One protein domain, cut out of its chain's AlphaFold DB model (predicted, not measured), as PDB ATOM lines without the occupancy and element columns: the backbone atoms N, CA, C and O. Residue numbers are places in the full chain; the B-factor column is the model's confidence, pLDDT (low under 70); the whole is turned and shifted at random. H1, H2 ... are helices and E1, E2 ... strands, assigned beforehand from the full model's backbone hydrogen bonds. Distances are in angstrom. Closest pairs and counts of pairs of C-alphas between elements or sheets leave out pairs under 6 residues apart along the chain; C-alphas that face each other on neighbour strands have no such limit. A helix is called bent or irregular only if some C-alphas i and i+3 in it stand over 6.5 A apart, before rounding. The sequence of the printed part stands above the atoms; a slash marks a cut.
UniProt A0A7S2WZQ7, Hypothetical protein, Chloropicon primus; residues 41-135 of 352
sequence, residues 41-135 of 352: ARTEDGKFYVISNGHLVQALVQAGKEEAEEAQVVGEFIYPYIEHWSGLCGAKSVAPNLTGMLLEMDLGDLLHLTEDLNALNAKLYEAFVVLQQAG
ATOM      1  N   ALA A  41     -20.348 -23.933 -54.039       53.66
ATOM      2  CA  ALA A  41     -18.985 -24.394 -54.304       53.66
ATOM      3  C   ALA A  41     -18.815 -25.861 -53.868       53.66
ATOM      4  O   ALA A  41     -19.030 -26.208 -52.702       53.66
ATOM      5  N   ARG A  42     -18.421 -26.736 -54.808       45.50
ATOM      6  CA  ARG A  42     -18.059 -28.138 -54.526       45.50
ATOM      7  C   ARG A  42     -16.618 -28.221 -54.022       45.50
ATOM      8  O   ARG A  42     -15.697 -27.780 -54.703       45.50
ATOM      9  N   THR A  43     -16.435 -28.824 -52.853       53.75
ATOM     10  CA  THR A  43     -15.125 -29.160 -52.275       53.75
ATOM     11  C   THR A  43     -14.683 -30.560 -52.718       53.75
ATOM     12  O   THR A  43     -15.525 -31.431 -52.945       53.75
ATOM     13  N   GLU A  44     -13.373 -30.827 -52.762       48.72
ATOM     14  CA  GLU A  44     -12.815 -32.173 -53.020       48.72
ATOM     15  C   GLU A  44     -13.245 -33.211 -51.965       48.72
ATOM     16  O   GLU A  44     -13.361 -34.402 -52.254       48.72
ATOM     17  N   ASP A  45     -13.588 -32.741 -50.763       54.59
ATOM     18  CA  ASP A  45     -14.119 -33.549 -49.662       54.59
ATOM     19  C   ASP A  45     -15.596 -33.958 -49.849       54.59
ATOM     20  O   ASP A  45     -16.190 -34.574 -48.962       54.59
ATOM     21  N   GLY A  46     -16.229 -33.579 -50.965       61.44
ATOM     22  CA  GLY A  46     -17.651 -33.824 -51.221       61.44
ATOM     23  C   GLY A  46     -18.593 -33.009 -50.329       61.44
ATOM     24  O   GLY A  46     -19.799 -33.257 -50.318       61.44
ATOM     25  N   LYS A  47     -18.057 -32.040 -49.578       53.50
ATOM     26  CA  LYS A  47     -18.848 -31.046 -48.856       53.50
ATOM     27  C   LYS A  47     -19.288 -29.960 -49.836       53.50
ATOM     28  O   LYS A  47     -18.597 -29.640 -50.800       53.50
ATOM     29  N   PHE A  48     -20.487 -29.447 -49.618       56.12
ATOM     30  CA  PHE A  48     -21.043 -28.346 -50.386       56.12
ATOM     31  C   PHE A  48     -21.077 -27.149 -49.451       56.12
ATOM     32  O   PHE A  48     -21.765 -27.196 -48.432       56.12
ATOM     33  N   TYR A  49     -20.329 -26.100 -49.780       63.09
ATOM     34  CA  TYR A  49     -20.511 -24.811 -49.125       63.09
ATOM     35  C   TYR A  49     -21.528 -24.055 -49.965       63.09
ATOM     36  O   TYR A  49     -21.211 -23.544 -51.041       63.09
ATOM     37  N   VAL A  50     -22.780 -24.107 -49.514       62.84
ATOM     38  CA  VAL A  50     -23.838 -23.248 -50.032       62.84
ATOM     39  C   VAL A  50     -23.772 -21.979 -49.202       62.84
ATOM     40  O   VAL A  50     -24.185 -21.979 -48.042       62.84
ATOM     41  N   ILE A  51     -23.215 -20.922 -49.784       69.38
ATOM     42  CA  ILE A  51     -23.353 -19.569 -49.246       69.38
ATOM     43  C   ILE A  51     -24.793 -19.172 -49.574       69.38
ATOM     44  O   ILE A  51     -25.089 -18.653 -50.644       69.38
ATOM     45  N   SER A  52     -25.731 -19.562 -48.715       78.56
ATOM     46  CA  SER A  52     -27.118 -19.126 -48.826       78.56
ATOM     47  C   SER A  52     -27.286 -17.829 -48.052       78.56
ATOM     48  O   SER A  52     -27.264 -17.822 -46.821       78.56
ATOM     49  N   ASN A  53     -27.501 -16.738 -48.786       78.50
ATOM     50  CA  ASN A  53     -27.661 -15.392 -48.225       78.50
ATOM     51  C   ASN A  53     -28.776 -15.317 -47.178       78.50
ATOM     52  O   ASN A  53     -28.669 -14.558 -46.226       78.50
ATOM     53  N   GLY A  54     -29.799 -16.174 -47.279       84.44
ATOM     54  CA  GLY A  54     -30.851 -16.265 -46.264       84.44
ATOM     55  C   GLY A  54     -30.327 -16.576 -44.855       84.44
ATOM     56  O   GLY A  54     -30.811 -15.991 -43.891       84.44
ATOM     57  N   HIS A  55     -29.311 -17.435 -44.718       84.50
ATOM     58  CA  HIS A  55     -28.723 -17.727 -43.406       84.50
ATOM     59  C   HIS A  55     -27.820 -16.598 -42.912       84.50
ATOM     60  O   HIS A  55     -27.819 -16.315 -41.717       84.50
ATOM     61  N   LEU A  56     -27.083 -15.944 -43.817       87.31
ATOM     62  CA  LEU A  56     -26.241 -14.798 -43.476       87.31
ATOM     63  C   LEU A  56     -27.094 -13.638 -42.955       87.31
ATOM     64  O   LEU A  56     -26.832 -13.123 -41.875       87.31
ATOM     65  N   VAL A  57     -28.156 -13.281 -43.681       87.44
ATOM     66  CA  VAL A  57     -29.083 -12.214 -43.287       87.44
ATOM     67  C   VAL A  57     -29.766 -12.555 -41.963       87.44
ATOM     68  O   VAL A  57     -29.856 -11.705 -41.084       87.44
ATOM     69  N   GLN A  58     -30.189 -13.808 -41.760       88.94
ATOM     70  CA  GLN A  58     -30.772 -14.227 -40.482       88.94
ATOM     71  C   GLN A  58     -29.776 -14.123 -39.316       88.94
ATOM     72  O   GLN A  58     -30.177 -13.759 -38.210       88.94
ATOM     73  N   ALA A  59     -28.502 -14.449 -39.544       87.62
ATOM     74  CA  ALA A  59     -27.456 -14.329 -38.536       87.62
ATOM     75  C   ALA A  59     -27.122 -12.858 -38.241       87.62
ATOM     76  O   ALA A  59     -26.998 -12.497 -37.076       87.62
ATOM     77  N   LEU A  60     -27.076 -12.001 -39.265       88.56
ATOM     78  CA  LEU A  60     -26.900 -10.552 -39.121       88.56
ATOM     79  C   LEU A  60     -28.033  -9.917 -38.311       88.56
ATOM     80  O   LEU A  60     -27.778  -9.178 -37.370       88.56
ATOM     81  N   VAL A  61     -29.286 -10.287 -38.586       89.19
ATOM     82  CA  VAL A  61     -30.444  -9.810 -37.808       89.19
ATOM     83  C   VAL A  61     -30.348 -10.213 -36.326       89.19
ATOM     84  O   VAL A  61     -30.867  -9.507 -35.462       89.19
ATOM     85  N   GLN A  62     -29.687 -11.331 -36.010       88.50
ATOM     86  CA  GLN A  62     -29.450 -11.768 -34.627       88.50
ATOM     87  C   GLN A  62     -28.237 -11.093 -33.974       88.50
ATOM     88  O   GLN A  62     -28.216 -10.983 -32.751       88.50
ATOM     89  N   ALA A  63     -27.263 -10.643 -34.767       83.94
ATOM     90  CA  ALA A  63     -26.010 -10.042 -34.314       83.94
ATOM     91  C   ALA A  63     -26.165  -8.613 -33.756       83.94
ATOM     92  O   ALA A  63     -25.189  -8.006 -33.351       83.94
ATOM     93  N   GLY A  64     -27.381  -8.065 -33.696       80.06
ATOM     94  CA  GLY A  64     -27.614  -6.743 -33.111       80.06
ATOM     95  C   GLY A  64     -27.187  -5.593 -34.029       80.06
ATOM     96  O   GLY A  64     -27.119  -5.756 -35.235       80.06
ATOM     97  N   LYS A  65     -27.001  -4.392 -33.458       81.00
ATOM     98  CA  LYS A  65     -26.657  -3.152 -34.195       81.00
ATOM     99  C   LYS A  65     -25.176  -2.774 -34.088       81.00
ATOM    100  O   LYS A  65     -24.814  -1.638 -34.391       81.00
ATOM    101  N   GLU A  66     -24.344  -3.660 -33.550       88.06
ATOM    102  CA  GLU A  66     -22.921  -3.387 -33.400       88.06
ATOM    103  C   GLU A  66     -22.185  -3.856 -34.658       88.06
ATOM    104  O   GLU A  66     -22.090  -5.047 -34.936       88.06
ATOM    105  N   GLU A  67     -21.643  -2.900 -35.412       86.31
ATOM    106  CA  GLU A  67     -20.955  -3.138 -36.691       86.31
ATOM    107  C   GLU A  67     -19.798  -4.152 -36.561       86.31
ATOM    108  O   GLU A  67     -19.527  -4.938 -37.470       86.31
ATOM    109  N   ALA A  68     -19.151  -4.197 -35.390       87.69
ATOM    110  CA  ALA A  68     -18.102  -5.168 -35.095       87.69
ATOM    111  C   ALA A  68     -18.630  -6.614 -35.006       87.69
ATOM    112  O   ALA A  68     -17.958  -7.541 -35.466       87.69
ATOM    113  N   GLU A  69     -19.824  -6.817 -34.440       91.69
ATOM    114  CA  GLU A  69     -20.451  -8.140 -34.326       91.69
ATOM    115  C   GLU A  69     -20.958  -8.620 -35.693       91.69
ATOM    116  O   GLU A  69     -20.760  -9.780 -36.063       91.69
ATOM    117  N   GLU A  70     -21.523  -7.714 -36.494       91.75
ATOM    118  CA  GLU A  70     -21.969  -7.999 -37.861       91.75
ATOM    119  C   GLU A  70     -20.803  -8.460 -38.752       91.75
ATOM    120  O   GLU A  70     -20.886  -9.504 -39.411       91.75
ATOM    121  N   ALA A  71     -19.674  -7.743 -38.714       90.88
ATOM    122  CA  ALA A  71     -18.464  -8.120 -39.440       90.88
ATOM    123  C   ALA A  71     -17.919  -9.481 -38.979       90.88
ATOM    124  O   ALA A  71     -17.480 -10.290 -39.801       90.88
ATOM    125  N   GLN A  72     -17.984  -9.784 -37.680       93.25
ATOM    126  CA  GLN A  72     -17.566 -11.085 -37.168       93.25
ATOM    127  C   GLN A  72     -18.435 -12.222 -37.724       93.25
ATOM    128  O   GLN A  72     -17.890 -13.221 -38.198       93.25
ATOM    129  N   VAL A  73     -19.761 -12.065 -37.727       94.19
ATOM    130  CA  VAL A  73     -20.696 -13.071 -38.262       94.19
ATOM    131  C   VAL A  73     -20.459 -13.316 -39.753       94.19
ATOM    132  O   VAL A  73     -20.410 -14.465 -40.203       94.19
ATOM    133  N   VAL A  74     -20.236 -12.250 -40.523       93.38
ATOM    134  CA  VAL A  74     -19.875 -12.358 -41.943       93.38
ATOM    135  C   VAL A  74     -18.525 -13.051 -42.112       93.38
ATOM    136  O   VAL A  74     -18.375 -13.933 -42.962       93.38
ATOM    137  N   GLY A  75     -17.551 -12.716 -41.271       94.56
ATOM    138  CA  GLY A  75     -16.238 -13.349 -41.243       94.56
ATOM    139  C   GLY A  75     -16.325 -14.854 -41.026       94.56
ATOM    140  O   GLY A  75     -15.740 -15.614 -41.797       94.56
ATOM    141  N   GLU A  76     -17.093 -15.298 -40.031       94.25
ATOM    142  CA  GLU A  76     -17.316 -16.719 -39.737       94.25
ATOM    143  C   GLU A  76     -17.961 -17.462 -40.914       94.25
ATOM    144  O   GLU A  76     -17.627 -18.621 -41.182       94.25
ATOM    145  N   PHE A  77     -18.834 -16.784 -41.660       93.25
ATOM    146  CA  PHE A  77     -19.514 -17.355 -42.816       93.25
ATOM    147  C   PHE A  77     -18.620 -17.458 -44.060       93.25
ATOM    148  O   PHE A  77     -18.623 -18.480 -44.750       93.25
ATOM    149  N   ILE A  78     -17.818 -16.428 -44.345       94.00
ATOM    150  CA  ILE A  78     -16.947 -16.379 -45.531       94.00
ATOM    151  C   ILE A  78     -15.642 -17.168 -45.301       94.00
ATOM    152  O   ILE A  78     -15.083 -17.741 -46.240       94.00
ATOM    153  N   TYR A  79     -15.157 -17.266 -44.061       95.75
ATOM    154  CA  TYR A  79     -13.914 -17.964 -43.715       95.75
ATOM    155  C   TYR A  79     -13.766 -19.380 -44.311       95.75
ATOM    156  O   TYR A  79     -12.732 -19.636 -44.934       95.75
ATOM    157  N   PRO A  80     -14.737 -20.312 -44.203       94.44
ATOM    158  CA  PRO A  80     -14.591 -21.658 -44.772       94.44
ATOM    159  C   PRO A  80     -14.426 -21.653 -46.298       94.44
ATOM    160  O   PRO A  80     -13.705 -22.489 -46.847       94.44
ATOM    161  N   TYR A  81     -15.051 -20.694 -46.988       93.56
ATOM    162  CA  TYR A  81     -14.874 -20.516 -48.427       93.56
ATOM    163  C   TYR A  81     -13.440 -20.086 -48.758       93.56
ATOM    164  O   TYR A  81     -12.794 -20.677 -49.628       93.56
ATOM    165  N   ILE A  82     -12.913 -19.112 -48.013       94.69
ATOM    166  CA  ILE A  82     -11.538 -18.618 -48.166       94.69
ATOM    167  C   ILE A  82     -10.525 -19.713 -47.828       94.69
ATOM    168  O   ILE A  82      -9.532 -19.868 -48.540       94.69
ATOM    169  N   GLU A  83     -10.763 -20.501 -46.777       94.94
ATOM    170  CA  GLU A  83      -9.890 -21.617 -46.414       94.94
ATOM    171  C   GLU A  83      -9.786 -22.613 -47.573       94.94
ATOM    172  O   GLU A  83      -8.674 -22.962 -47.982       94.94
ATOM    173  N   HIS A  84     -10.919 -23.001 -48.164       93.25
ATOM    174  CA  HIS A  84     -10.939 -23.892 -49.319       93.25
ATOM    175  C   HIS A  84     -10.200 -23.295 -50.525       93.25
ATOM    176  O   HIS A  84      -9.320 -23.942 -51.096       93.25
ATOM    177  N   TRP A  85     -10.497 -22.041 -50.874       94.12
ATOM    178  CA  TRP A  85      -9.839 -21.333 -51.973       94.12
ATOM    179  C   TRP A  85      -8.316 -21.230 -51.771       94.12
ATOM    180  O   TRP A  85      -7.528 -21.486 -52.685       94.12
ATOM    181  N   SER A  86      -7.873 -20.943 -50.544       92.00
ATOM    182  CA  SER A  86      -6.450 -20.875 -50.190       92.00
ATOM    183  C   SER A  86      -5.761 -22.244 -50.237       92.00
ATOM    184  O   SER A  86      -4.580 -22.337 -50.586       92.00
ATOM    185  N   GLY A  87      -6.505 -23.314 -49.932       90.44
ATOM    186  CA  GLY A  87      -6.065 -24.698 -50.067       90.44
ATOM    187  C   GLY A  87      -5.756 -25.055 -51.518       90.44
ATOM    188  O   GLY A  87      -4.688 -25.607 -51.788       90.44
ATOM    189  N   LEU A  88      -6.618 -24.639 -52.452       89.25
ATOM    190  CA  LEU A  88      -6.396 -24.797 -53.897       89.25
ATOM    191  C   LEU A  88      -5.151 -24.034 -54.377       89.25
ATOM    192  O   LEU A  88      -4.421 -24.508 -55.245       89.25
ATOM    193  N   CYS A  89      -4.859 -22.883 -53.768       85.69
ATOM    194  CA  CYS A  89      -3.656 -22.099 -54.051       85.69
ATOM    195  C   CYS A  89      -2.384 -22.639 -53.361       85.69
ATOM    196  O   CYS A  89      -1.299 -22.086 -53.547       85.69
ATOM    197  N   GLY A  90      -2.487 -23.706 -52.556       86.25
ATOM    198  CA  GLY A  90      -1.360 -24.314 -51.841       86.25
ATOM    199  C   GLY A  90      -0.857 -23.511 -50.634       86.25
ATOM    200  O   GLY A  90       0.236 -23.782 -50.133       86.25
ATOM    201  N   ALA A  91      -1.630 -22.535 -50.148       84.25
ATOM    202  CA  ALA A  91      -1.224 -21.592 -49.106       84.25
ATOM    203  C   ALA A  91      -2.221 -21.564 -47.934       84.25
ATOM    204  O   ALA A  91      -2.835 -20.543 -47.634       84.25
ATOM    205  N   LYS A  92      -2.345 -22.688 -47.215       80.88
ATOM    206  CA  LYS A  92      -3.331 -22.862 -46.129       80.88
ATOM    207  C   LYS A  92      -3.206 -21.853 -44.970       80.88
ATOM    208  O   LYS A  92      -4.182 -21.569 -44.292       80.88
ATOM    209  N   SER A  93      -2.021 -21.280 -44.744       88.69
ATOM    210  CA  SER A  93      -1.791 -20.304 -43.662       88.69
ATOM    211  C   SER A  93      -2.286 -18.883 -43.979       88.69
ATOM    212  O   SER A  93      -2.137 -17.991 -43.147       88.69
ATOM    213  N   VAL A  94      -2.805 -18.641 -45.185       93.69
ATOM    214  CA  VAL A  94      -3.105 -17.291 -45.686       93.69
ATOM    215  C   VAL A  94      -4.560 -16.879 -45.445       93.69
ATOM    216  O   VAL A  94      -4.841 -15.684 -45.371       93.69
ATOM    217  N   ALA A  95      -5.464 -17.840 -45.238       94.94
ATOM    218  CA  ALA A  95      -6.891 -17.580 -45.064       94.94
ATOM    219  C   ALA A  95      -7.223 -16.548 -43.965       94.94
ATOM    220  O   ALA A  95      -7.917 -15.592 -44.292       94.94
ATOM    221  N   PRO A  96      -6.669 -16.616 -42.733       94.88
ATOM    222  CA  PRO A  96      -7.014 -15.656 -41.679       94.88
ATOM    223  C   PRO A  96      -6.646 -14.212 -42.036       94.88
ATOM    224  O   PRO A  96      -7.365 -13.282 -41.693       94.88
ATOM    225  N   ASN A  97      -5.536 -14.023 -42.756       95.38
ATOM    226  CA  ASN A  97      -5.094 -12.698 -43.185       95.38
ATOM    227  C   ASN A  97      -5.959 -12.154 -44.326       95.38
ATOM    228  O   ASN A  97      -6.227 -10.959 -44.355       95.38
ATOM    229  N   LEU A  98      -6.386 -13.013 -45.259       95.75
ATOM    230  CA  LEU A  98      -7.316 -12.621 -46.321       95.75
ATOM    231  C   LEU A  98      -8.678 -12.242 -45.745       95.75
ATOM    232  O   LEU A  98      -9.229 -11.221 -46.136       95.75
ATOM    233  N   THR A  99      -9.191 -13.035 -44.801       95.81
ATOM    234  CA  THR A  99     -10.443 -12.725 -44.109       95.81
ATOM    235  C   THR A  99     -10.323 -11.416 -43.341       95.81
ATOM    236  O   THR A  99     -11.181 -10.566 -43.504       95.81
ATOM    237  N   GLY A 100      -9.233 -11.198 -42.595       95.44
ATOM    238  CA  GLY A 100      -8.996  -9.925 -41.907       95.44
ATOM    239  C   GLY A 100      -8.993  -8.724 -42.858       95.44
ATOM    240  O   GLY A 100      -9.671  -7.746 -42.586       95.44
ATOM    241  N   MET A 101      -8.317  -8.828 -44.008       95.06
ATOM    242  CA  MET A 101      -8.312  -7.757 -45.016       95.06
ATOM    243  C   MET A 101      -9.680  -7.517 -45.664       95.06
ATOM    244  O   MET A 101      -9.974  -6.395 -46.056       95.06
ATOM    245  N   LEU A 102     -10.501  -8.558 -45.821       95.69
ATOM    246  CA  LEU A 102     -11.866  -8.413 -46.329       95.69
ATOM    247  C   LEU A 102     -12.782  -7.755 -45.293       95.69
ATOM    248  O   LEU A 102     -13.599  -6.929 -45.668       95.69
ATOM    249  N   LEU A 103     -12.620  -8.079 -44.010       95.75
ATOM    250  CA  LEU A 103     -13.407  -7.500 -42.915       95.75
ATOM    251  C   LEU A 103     -13.082  -6.031 -42.621       95.75
ATOM    252  O   LEU A 103     -13.805  -5.392 -41.870       95.75
ATOM    253  N   GLU A 104     -12.010  -5.493 -43.203       94.69
ATOM    254  CA  GLU A 104     -11.730  -4.054 -43.196       94.69
ATOM    255  C   GLU A 104     -12.593  -3.281 -44.217       94.69
ATOM    256  O   GLU A 104     -12.551  -2.053 -44.231       94.69
ATOM    257  N   MET A 105     -13.343  -3.971 -45.086       93.38
ATOM    258  CA  MET A 105     -14.303  -3.351 -46.006       93.38
ATOM    259  C   MET A 105     -15.658  -3.110 -45.332       93.38
ATOM    260  O   MET A 105     -16.042  -3.835 -44.415       93.38
ATOM    261  N   ASP A 106     -16.411  -2.146 -45.862       94.69
ATOM    262  CA  ASP A 106     -17.768  -1.844 -45.407       94.69
ATOM    263  C   ASP A 106     -18.688  -3.074 -45.529       94.69
ATOM    264  O   ASP A 106     -18.634  -3.841 -46.499       94.69
ATOM    265  N   LEU A 107     -19.590  -3.244 -44.558       91.44
ATOM    266  CA  LEU A 107     -20.500  -4.393 -44.488       91.44
ATOM    267  C   LEU A 107     -21.383  -4.540 -45.739       91.44
ATOM    268  O   LEU A 107     -21.618  -5.655 -46.206       91.44
ATOM    269  N   GLY A 108     -21.854  -3.419 -46.298       91.25
ATOM    270  CA  GLY A 108     -22.674  -3.416 -47.513       91.25
ATOM    271  C   GLY A 108     -21.937  -3.995 -48.723       91.25
ATOM    272  O   GLY A 108     -22.501  -4.789 -49.476       91.25
ATOM    273  N   ASP A 109     -20.647  -3.679 -48.864       93.06
ATOM    274  CA  ASP A 109     -19.811  -4.248 -49.920       93.06
ATOM    275  C   ASP A 109     -19.574  -5.743 -49.688       93.06
ATOM    276  O   ASP A 109     -19.629  -6.532 -50.632       93.06
ATOM    277  N   LEU A 110     -19.357  -6.162 -48.437       92.38
ATOM    278  CA  LEU A 110     -19.204  -7.577 -48.093       92.38
ATOM    279  C   LEU A 110     -20.458  -8.399 -48.413       92.38
ATOM    280  O   LEU A 110     -20.337  -9.491 -48.969       92.38
ATOM    281  N   LEU A 111     -21.650  -7.873 -48.128       91.62
ATOM    282  CA  LEU A 111     -22.923  -8.498 -48.495       91.62
ATOM    283  C   LEU A 111     -23.038  -8.683 -50.014       91.62
ATOM    284  O   LEU A 111     -23.264  -9.806 -50.471       91.62
ATOM    285  N   HIS A 112     -22.765  -7.641 -50.803       91.62
ATOM    286  CA  HIS A 112     -22.751  -7.757 -52.266       91.62
ATOM    287  C   HIS A 112     -21.711  -8.770 -52.773       91.62
ATOM    288  O   HIS A 112     -21.964  -9.504 -53.730       91.62
ATOM    289  N   LEU A 113     -20.546  -8.875 -52.125       92.81
ATOM    290  CA  LEU A 113     -19.549  -9.897 -52.465       92.81
ATOM    291  C   LEU A 113     -20.051 -11.314 -52.161       92.81
ATOM    292  O   LEU A 113     -19.727 -12.243 -52.898       92.81
ATOM    293  N   THR A 114     -20.844 -11.513 -51.104       90.56
ATOM    294  CA  THR A 114     -21.444 -12.831 -50.831       90.56
ATOM    295  C   THR A 114     -22.528 -13.214 -51.837       90.56
ATOM    296  O   THR A 114     -22.698 -14.400 -52.122       90.56
ATOM    297  N   GLU A 115     -23.203 -12.230 -52.434       91.44
ATOM    298  CA  GLU A 115     -24.164 -12.435 -53.520       91.44
ATOM    299  C   GLU A 115     -23.484 -12.830 -54.838       91.44
ATOM    300  O   GLU A 115     -23.957 -13.744 -55.520       91.44
ATOM    301  N   ASP A 116     -22.352 -12.201 -55.176       92.88
ATOM    302  CA  ASP A 116     -21.565 -12.524 -56.369       92.88
ATOM    303  C   ASP A 116     -20.209 -13.162 -56.033       92.88
ATOM    304  O   ASP A 116     -19.186 -12.501 -55.826       92.88
ATOM    305  N   LEU A 117     -20.168 -14.496 -56.109       91.00
ATOM    306  CA  LEU A 117     -18.944 -15.278 -55.920       91.00
ATOM    307  C   LEU A 117     -17.800 -14.868 -56.862       91.00
ATOM    308  O   LEU A 117     -16.631 -15.062 -56.518       91.00
ATOM    309  N   ASN A 118     -18.083 -14.333 -58.054       92.88
ATOM    310  CA  ASN A 118     -17.023 -13.871 -58.953       92.88
ATOM    311  C   ASN A 118     -16.373 -12.593 -58.422       92.88
ATOM    312  O   ASN A 118     -15.144 -12.482 -58.448       92.88
ATOM    313  N   ALA A 119     -17.177 -11.665 -57.902       95.12
ATOM    314  CA  ALA A 119     -16.693 -10.451 -57.260       95.12
ATOM    315  C   ALA A 119     -15.877 -10.780 -55.998       95.12
ATOM    316  O   ALA A 119     -14.765 -10.266 -55.837       95.12
ATOM    317  N   LEU A 120     -16.351 -11.722 -55.169       95.06
ATOM    318  CA  LEU A 120     -15.605 -12.214 -54.005       95.06
ATOM    319  C   LEU A 120     -14.247 -12.803 -54.399       95.06
ATOM    320  O   LEU A 120     -13.224 -12.466 -53.804       95.06
ATOM    321  N   ASN A 121     -14.209 -13.648 -55.433       95.00
ATOM    322  CA  ASN A 121     -12.954 -14.212 -55.926       95.00
ATOM    323  C   ASN A 121     -12.003 -13.132 -56.451       95.00
ATOM    324  O   ASN A 121     -10.810 -13.179 -56.154       95.00
ATOM    325  N   ALA A 122     -12.507 -12.145 -57.197       95.94
ATOM    326  CA  ALA A 122     -11.696 -11.032 -57.684       95.94
ATOM    327  C   ALA A 122     -11.054 -10.249 -56.526       95.94
ATOM    328  O   ALA A 122      -9.853  -9.967 -56.563       95.94
ATOM    329  N   LYS A 123     -11.821  -9.978 -55.463       96.62
ATOM    330  CA  LYS A 123     -11.323  -9.319 -54.249       96.62
ATOM    331  C   LYS A 123     -10.331 -10.173 -53.467       96.62
ATOM    332  O   LYS A 123      -9.310  -9.659 -53.016       96.62
ATOM    333  N   LEU A 124     -10.555 -11.483 -53.382       95.69
ATOM    334  CA  LEU A 124      -9.593 -12.414 -52.790       95.69
ATOM    335  C   LEU A 124      -8.259 -12.417 -53.537       95.69
ATOM    336  O   LEU A 124      -7.206 -12.413 -52.900       95.69
ATOM    337  N   TYR A 125      -8.279 -12.377 -54.871       95.44
ATOM    338  CA  TYR A 125      -7.058 -12.258 -55.667       95.44
ATOM    339  C   TYR A 125      -6.329 -10.934 -55.411       95.44
ATOM    340  O   TYR A 125      -5.108 -10.945 -55.251       95.44
ATOM    341  N   GLU A 126      -7.050  -9.813 -55.340       96.06
ATOM    342  CA  GLU A 126      -6.478  -8.499 -55.019       96.06
ATOM    343  C   GLU A 126      -5.794  -8.517 -53.642       96.06
ATOM    344  O   GLU A 126      -4.595  -8.242 -53.534       96.06
ATOM    345  N   ALA A 127      -6.517  -8.954 -52.609       95.88
ATOM    346  CA  ALA A 127      -5.994  -9.078 -51.252       95.88
ATOM    347  C   ALA A 127      -4.797 -10.043 -51.183       95.88
ATOM    348  O   ALA A 127      -3.800  -9.764 -50.515       95.88
ATOM    349  N   PHE A 128      -4.827 -11.147 -51.933       95.00
ATOM    350  CA  PHE A 128      -3.718 -12.099 -52.005       95.00
ATOM    351  C   PHE A 128      -2.454 -11.489 -52.622       95.00
ATOM    352  O   PHE A 128      -1.345 -11.747 -52.144       95.00
ATOM    353  N   VAL A 129      -2.597 -10.662 -53.660       94.31
ATOM    354  CA  VAL A 129      -1.475  -9.933 -54.268       94.31
ATOM    355  C   VAL A 129      -0.891  -8.921 -53.283       94.31
ATOM    356  O   VAL A 129       0.330  -8.877 -53.122       94.31
ATOM    357  N   VAL A 130      -1.733  -8.162 -52.576       95.19
ATOM    358  CA  VAL A 130      -1.283  -7.219 -51.539       95.19
ATOM    359  C   VAL A 130      -0.544  -7.955 -50.419       95.19
ATOM    360  O   VAL A 130       0.529  -7.530 -49.990       95.19
ATOM    361  N   LEU A 131      -1.048  -9.113 -49.993       93.31
ATOM    362  CA  LEU A 131      -0.430  -9.901 -48.933       93.31
ATOM    363  C   LEU A 131       0.928 -10.499 -49.343       93.31
ATOM    364  O   LEU A 131       1.845 -10.586 -48.520       93.31
ATOM    365  N   GLN A 132       1.083 -10.879 -50.617       92.12
ATOM    366  CA  GLN A 132       2.379 -11.264 -51.181       92.12
ATOM    367  C   GLN A 132       3.357 -10.087 -51.208       92.12
ATOM    368  O   GLN A 132       4.518 -10.251 -50.833       92.12
ATOM    369  N   GLN A 133       2.900  -8.896 -51.608       92.38
ATOM    370  CA  GLN A 133       3.726  -7.684 -51.612       92.38
ATOM    371  C   GLN A 133       4.147  -7.270 -50.197       92.38
ATOM    372  O   GLN A 133       5.284  -6.848 -49.993       92.38
ATOM    373  N   ALA A 134       3.273  -7.466 -49.209       91.50
ATOM    374  CA  ALA A 134       3.559  -7.229 -47.798       91.50
ATOM    375  C   ALA A 134       4.530  -8.259 -47.180       91.50
ATOM    376  O   ALA A 134       4.932  -8.106 -46.028       91.50
ATOM    377  N   GLY A 135       4.893  -9.329 -47.901       88.62
ATOM    378  CA  GLY A 135       5.792 -10.381 -47.410       88.62
ATOM    379  C   GLY A 135       5.195 -11.269 -46.313       88.62
ATOM    380  O   GLY A 135       5.920 -12.047 -45.694       88.62
TER     381      GLY A 135
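What this domain is: This is residues 41 to 135 of the 352 residues of the protein "Hypothetical protein" of Chloropicon primus (UniProt A0A7S2WZQ7). H1 and H3 fold back on the two arms of a long bent helix, H2; H4 packs on H2a, and H5 crosses H3. Residues 41 to 42 pair antiparallel with 48 to 49 of E1 at one side. The printed part has 95 residues, with one named strand and five named helices in the order E1, H1, H2, H3, H4, H5; it is mostly helix and compact, with a radius of gyration of the C-alphas of 13.2 A and spans of 36 by 33 by 20 A.

Where its parts are: E1 (48 to 50) begins at C-alpha 48 (-21.043, -28.346, -50.386). H1 is 53 to 62. H2, 67 to 88, assigned as one helix by its hydrogen bonds, is bent: C-alphas 77 and 80 are 6.8 A apart; its arms are H2a (67 to 77) and H2b (80 to 88). H3 (92 to 103) is irregular, C-alphas 93 and 96 being 7.3 A apart. H4 is 107 to 115; H5 (117 to 133) spans 24.3 A.

How they stand to each other: H2b and H3 form a hairpin, closest C-alphas Glu 83 and Ala 95, 5.2 A. Every O i to N i+4 pair is within hydrogen-bond range except in H3, 6 of 8.

The domain as a whole: The links are tight; residues 41 to 51 are under 70 in pLDDT.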